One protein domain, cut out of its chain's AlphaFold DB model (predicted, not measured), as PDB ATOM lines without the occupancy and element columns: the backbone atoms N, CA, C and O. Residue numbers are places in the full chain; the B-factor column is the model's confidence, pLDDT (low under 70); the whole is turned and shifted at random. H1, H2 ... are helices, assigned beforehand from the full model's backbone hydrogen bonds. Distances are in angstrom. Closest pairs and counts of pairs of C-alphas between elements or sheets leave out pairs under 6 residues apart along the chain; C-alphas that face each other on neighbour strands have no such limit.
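AT A GLANCE: This is residues 24 to 65 of the 126 residues of an uncharacterized protein of Algoriphagus lacus (UniProt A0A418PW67). A long straight helix, H1, is joined end to end by a tight link to a shorter one, H2, and the two make an open, wide V with nothing packed between the arms. The printed part has 42 residues with two named helices, H1 then H2, and no named strand; its class is all helix. It is extended, with a radius of gyration of the C-alphas of 17.5 A, and spans 55 by 20 by 6 A, a rod in outline.

IN THESE COORDINATES: H1, residues 24 to 47, runs 35.6 A from C-alpha 24 at (-47.450, -0.857, -7.391) to C-alpha 47 at (-43.302, -33.428, -21.088). H2, residues 50 to 65, runs 22.7 A and ends with C-alpha 65 at (-17.299, -40.795, -31.165).

HOW THE PARTS SIT: H1 and H2 are apart, with no C-alpha of the one within 8 A of the other. Two residues, Val 48 and Asn 49, make the tight link. In H2 every O i to N i+4 pair is within hydrogen-bond range; in H1, 17 of 20 are.

THE WHOLE: The C-alphas farthest apart, of Lys 24 and Ala 65, are 55.4 A apart. The printed part has no cut, and residues 24 to 65 stand free. Mean pLDDT of the printed part is 70.0; residues 24 to 37 and 39 to 48 are under 70.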
ATOM      1  N   LYS A  24     -46.746   0.426  -7.573       56.75
ATOM      2  CA  LYS A  24     -47.450  -0.857  -7.391       56.75
ATOM      3  C   LYS A  24     -47.497  -1.698  -8.679       56.75
ATOM      4  O   LYS A  24     -47.483  -2.917  -8.596       56.75
ATOM      5  N   GLN A  25     -47.463  -1.058  -9.852       59.44
ATOM      6  CA  GLN A  25     -47.400  -1.730 -11.152       59.44
ATOM      7  C   GLN A  25     -46.113  -2.550 -11.377       59.44
ATOM      8  O   GLN A  25     -46.175  -3.623 -11.968       59.44
ATOM      9  N   SER A  26     -44.965  -2.110 -10.853       54.78
ATOM     10  CA  SER A  26     -43.687  -2.822 -11.004       54.78
ATOM     11  C   SER A  26     -43.659  -4.139 -10.217       54.78
ATOM     12  O   SER A  26     -43.134  -5.142 -10.693       54.78
ATOM     13  N   ILE A  27     -44.312  -4.176  -9.052       61.62
ATOM     14  CA  ILE A  27     -44.369  -5.372  -8.201       61.62
ATOM     15  C   ILE A  27     -45.224  -6.467  -8.856       61.62
ATOM     16  O   ILE A  27     -44.824  -7.628  -8.869       61.62
ATOM     17  N   PHE A  28     -46.359  -6.106  -9.468       63.38
ATOM     18  CA  PHE A  28     -47.187  -7.068 -10.206       63.38
ATOM     19  C   PHE A  28     -46.455  -7.666 -11.412       63.38
ATOM     20  O   PHE A  28     -46.570  -8.866 -11.648       63.38
ATOM     21  N   SER A  29     -45.657  -6.868 -12.130       64.31
ATOM     22  CA  SER A  29     -44.855  -7.369 -13.252       64.31
ATOM     23  C   SER A  29     -43.783  -8.368 -12.805       64.31
ATOM     24  O   SER A  29     -43.574  -9.374 -13.477       64.31
ATOM     25  N   ILE A  30     -43.126  -8.119 -11.667       67.12
ATOM     26  CA  ILE A  30     -42.107  -9.026 -11.112       67.12
ATOM     27  C   ILE A  30     -42.753 -10.338 -10.653       67.12
ATOM     28  O   ILE A  30     -42.272 -11.415 -10.993       67.12
ATOM     29  N   ILE A  31     -43.887 -10.261  -9.950       69.12
ATOM     30  CA  ILE A  31     -44.624 -11.451  -9.497       69.12
ATOM     31  C   ILE A  31     -45.113 -12.278 -10.693       69.12
ATOM     32  O   ILE A  31     -45.009 -13.504 -10.676       69.12
ATOM     33  N   TYR A  32     -45.617 -11.628 -11.746       69.12
ATOM     34  CA  TYR A  32     -46.080 -12.316 -12.950       69.12
ATOM     35  C   TYR A  32     -44.935 -12.997 -13.712       69.12
ATOM     36  O   TYR A  32     -45.097 -14.119 -14.193       69.12
ATOM     37  N   PHE A  33     -43.767 -12.354 -13.787       66.06
ATOM     38  CA  PHE A  33     -42.575 -12.926 -14.412       66.06
ATOM     39  C   PHE A  33     -42.103 -14.190 -13.683       66.06
ATOM     40  O   PHE A  33     -41.929 -15.231 -14.316       66.06
ATOM     41  N   GLU A  34     -41.993 -14.133 -12.355       63.69
ATOM     42  CA  GLU A  34     -41.613 -15.286 -11.526       63.69
ATOM     43  C   GLU A  34     -42.638 -16.425 -11.629       63.69
ATOM     44  O   GLU A  34     -42.281 -17.590 -11.807       63.69
ATOM     45  N   PHE A  35     -43.933 -16.099 -11.605       66.69
ATOM     46  CA  PHE A  35     -45.002 -17.088 -11.735       66.69
ATOM     47  C   PHE A  35     -44.985 -17.787 -13.102       66.69
ATOM     48  O   PHE A  35     -45.097 -19.013 -13.173       66.69
ATOM     49  N   LYS A  36     -44.765 -17.037 -14.191       69.31
ATOM     50  CA  LYS A  36     -44.611 -17.592 -15.545       69.31
ATOM     51  C   LYS A  36     -43.388 -18.507 -15.638       69.31
ATOM     52  O   LYS A  36     -43.487 -19.589 -16.215       69.31
ATOM     53  N   LEU A  37     -42.266 -18.117 -15.031       65.75
ATOM     54  CA  LEU A  37     -41.043 -18.921 -15.009       65.75
ATOM     55  C   LEU A  37     -41.241 -20.249 -14.256       65.75
ATOM     56  O   LEU A  37     -40.765 -21.295 -14.699       65.75
ATOM     57  N   ILE A  38     -41.967 -20.219 -13.136       70.00
ATOM     58  CA  ILE A  38     -42.270 -21.401 -12.316       70.00
ATOM     59  C   ILE A  38     -43.220 -22.356 -13.046       70.00
ATOM     60  O   ILE A  38     -42.981 -23.565 -13.049       70.00
ATOM     61  N   ILE A  39     -44.271 -21.836 -13.688       61.66
ATOM     62  CA  ILE A  39     -45.207 -22.659 -14.467       61.66
ATOM     63  C   ILE A  39     -44.492 -23.306 -15.646       61.66
ATOM     64  O   ILE A  39     -44.645 -24.508 -15.851       61.66
ATOM     65  N   MET A  40     -43.673 -22.548 -16.379       61.47
ATOM     66  CA  MET A  40     -42.913 -23.103 -17.496       61.47
ATOM     67  C   MET A  40     -41.966 -24.208 -17.019       61.47
ATOM     68  O   MET A  40     -42.005 -25.305 -17.566       61.47
ATOM     69  N   LYS A  41     -41.209 -24.004 -15.932       56.16
ATOM     70  CA  LYS A  41     -40.328 -25.050 -15.374       56.16
ATOM     71  C   LYS A  41     -41.068 -26.323 -14.957       56.16
ATOM     72  O   LYS A  41     -40.511 -27.406 -15.102       56.16
ATOM     73  N   ARG A  42     -42.301 -26.213 -14.454       52.94
ATOM     74  CA  ARG A  42     -43.115 -27.386 -14.098       52.94
ATOM     75  C   ARG A  42     -43.690 -28.092 -15.325       52.94
ATOM     76  O   ARG A  42     -43.654 -29.311 -15.373       52.94
ATOM     77  N   PHE A  43     -44.118 -27.348 -16.343       52.00
ATOM     78  CA  PHE A  43     -44.639 -27.933 -17.583       52.00
ATOM     79  C   PHE A  43     -43.559 -28.608 -18.446       52.00
ATOM     80  O   PHE A  43     -43.840 -29.599 -19.121       52.00
ATOM     81  N   TYR A  44     -42.315 -28.123 -18.403       53.12
ATOM     82  CA  TYR A  44     -41.205 -28.791 -19.089       53.12
ATOM     83  C   TYR A  44     -40.787 -30.097 -18.404       53.12
ATOM     84  O   TYR A  44     -40.330 -30.997 -19.090       53.12
ATOM     85  N   ALA A  45     -40.971 -30.253 -17.090       53.66
ATOM     86  CA  ALA A  45     -40.583 -31.484 -16.398       53.66
ATOM     87  C   ALA A  45     -41.505 -32.678 -16.713       53.66
ATOM     88  O   ALA A  45     -41.034 -33.811 -16.750       53.66
ATOM     89  N   ASP A  46     -42.787 -32.427 -16.993       55.25
ATOM     90  CA  ASP A  46     -43.768 -33.493 -17.243       55.25
ATOM     91  C   ASP A  46     -43.839 -33.930 -18.720       55.25
ATOM     92  O   ASP A  46     -44.443 -34.953 -19.039       55.25
ATOM     93  N   THR A  47     -43.219 -33.177 -19.636       57.53
ATOM     94  CA  THR A  47     -43.302 -33.428 -21.088       57.53
ATOM     95  C   THR A  47     -42.064 -34.098 -21.680       57.53
ATOM     96  O   THR A  47     -42.177 -34.779 -22.700       57.53
ATOM     97  N   VAL A  48     -40.891 -33.981 -21.049       63.62
ATOM     98  CA  VAL A  48     -39.689 -34.714 -21.478       63.62
ATOM     99  C   VAL A  48     -39.553 -36.001 -20.680       63.62
ATOM    100  O   VAL A  48     -39.169 -36.001 -19.514       63.62
ATOM    101  N   ASN A  49     -39.837 -37.124 -21.340       78.69
ATOM    102  CA  ASN A  49     -39.552 -38.441 -20.789       78.69
ATOM    103  C   ASN A  49     -38.042 -38.531 -20.473       78.69
ATOM    104  O   ASN A  49     -37.230 -38.403 -21.396       78.69
ATOM    105  N   PRO A  50     -37.633 -38.772 -19.214       79.19
ATOM    106  CA  PRO A  50     -36.219 -38.849 -18.844       79.19
ATOM    107  C   PRO A  50     -35.464 -39.927 -19.636       79.19
ATOM    108  O   PRO A  50     -34.274 -39.777 -19.913       79.19
ATOM    109  N   TRP A  51     -36.161 -40.976 -20.084       84.19
ATOM    110  CA  TRP A  51     -35.597 -41.982 -20.982       84.19
ATOM    111  C   TRP A  51     -35.279 -41.438 -22.372       84.19
ATOM    112  O   TRP A  51     -34.267 -41.825 -22.948       84.19
ATOM    113  N   ALA A  52     -36.093 -40.524 -22.901       83.50
ATOM    114  CA  ALA A  52     -35.823 -39.890 -24.188       83.50
ATOM    115  C   ALA A  52     -34.558 -39.027 -24.116       83.50
ATOM    116  O   ALA A  52     -33.739 -39.089 -25.024       83.50
ATOM    117  N   LEU A  53     -34.350 -38.302 -23.009       83.56
ATOM    118  CA  LEU A  53     -33.122 -37.533 -22.777       83.56
ATOM    119  C   LEU A  53     -31.880 -38.426 -22.647       83.56
ATOM    120  O   LEU A  53     -30.818 -38.089 -23.164       83.56
ATOM    121  N   LEU A  54     -32.000 -39.576 -21.982       87.94
ATOM    122  CA  LEU A  54     -30.904 -40.547 -21.892       87.94
ATOM    123  C   LEU A  54     -30.563 -41.153 -23.258       87.94
ATOM    124  O   LEU A  54     -29.387 -41.310 -23.586       87.94
ATOM    125  N   LEU A  55     -31.581 -41.471 -24.061       86.31
ATOM    126  CA  LEU A  55     -31.404 -41.991 -25.415       86.31
ATOM    127  C   LEU A  55     -30.750 -40.953 -26.326       86.31
ATOM    128  O   LEU A  55     -29.777 -41.285 -26.997       86.31
ATOM    129  N   THR A  56     -31.219 -39.703 -26.316       83.44
ATOM    130  CA  THR A  56     -30.619 -38.635 -27.127       83.44
ATOM    131  C   THR A  56     -29.188 -38.345 -26.695       83.44
ATOM    132  O   THR A  56     -28.319 -38.244 -27.554       83.44
ATOM    133  N   ALA A  57     -28.895 -38.298 -25.392       87.44
ATOM    134  CA  ALA A  57     -27.534 -38.102 -24.896       87.44
ATOM    135  C   ALA A  57     -26.581 -39.227 -25.333       87.44
ATOM    136  O   ALA A  57     -25.468 -38.947 -25.778       87.44
ATOM    137  N   LYS A  58     -27.020 -40.491 -25.262       90.69
ATOM    138  CA  LYS A  58     -26.222 -41.638 -25.721       90.69
ATOM    139  C   LYS A  58     -25.977 -41.588 -27.229       90.69
ATOM    140  O   LYS A  58     -24.853 -41.808 -27.664       90.69
ATOM    141  N   LEU A  59     -27.004 -41.251 -28.004       85.50
ATOM    142  CA  LEU A  59     -26.930 -41.155 -29.461       85.50
ATOM    143  C   LEU A  59     -25.998 -40.009 -29.888       85.50
ATOM    144  O   LEU A  59     -25.161 -40.194 -30.760       85.50
ATOM    145  N   ILE A  60     -26.050 -38.863 -29.202       86.94
ATOM    146  CA  ILE A  60     -25.107 -37.750 -29.395       86.94
ATOM    147  C   ILE A  60     -23.674 -38.171 -29.043       86.94
ATOM    148  O   ILE A  60     -22.740 -37.808 -29.751       86.94
ATOM    149  N   GLN A  61     -23.472 -38.937 -27.968       83.75
ATOM    150  CA  GLN A  61     -22.142 -39.407 -27.568       83.75
ATOM    151  C   GLN A  61     -21.558 -40.409 -28.575       83.75
ATOM    152  O   GLN A  61     -20.368 -40.354 -28.871       83.75
ATOM    153  N   GLU A  62     -22.397 -41.289 -29.117       78.62
ATOM    154  CA  GLU A  62     -22.026 -42.262 -30.145       78.62
ATOM    155  C   GLU A  62     -21.730 -41.577 -31.486       78.62
ATOM    156  O   GLU A  62     -20.690 -41.837 -32.085       78.62
ATOM    157  N   LEU A  63     -22.551 -40.604 -31.895       77.44
ATOM    158  CA  LEU A  63     -22.281 -39.749 -33.057       77.44
ATOM    159  C   LEU A  63     -21.003 -38.924 -32.885       77.44
ATOM    160  O   LEU A  63     -20.235 -38.782 -33.827       77.44
ATOM    161  N   LYS A  64     -20.731 -38.412 -31.680       75.44
ATOM    162  CA  LYS A  64     -19.502 -37.664 -31.384       75.44
ATOM    163  C   LYS A  64     -18.256 -38.550 -31.417       75.44
ATOM    164  O   LYS A  64     -17.191 -38.070 -31.787       75.44
ATOM    165  N   ALA A  65     -18.378 -39.819 -31.033       74.38
ATOM    166  CA  ALA A  65     -17.299 -40.795 -31.165       74.38
ATOM    167  C   ALA A  65     -17.097 -41.243 -32.624       74.38
ATOM    168  O   ALA A  65     -15.980 -41.577 -33.002       74.38
TER     169      ALA A  65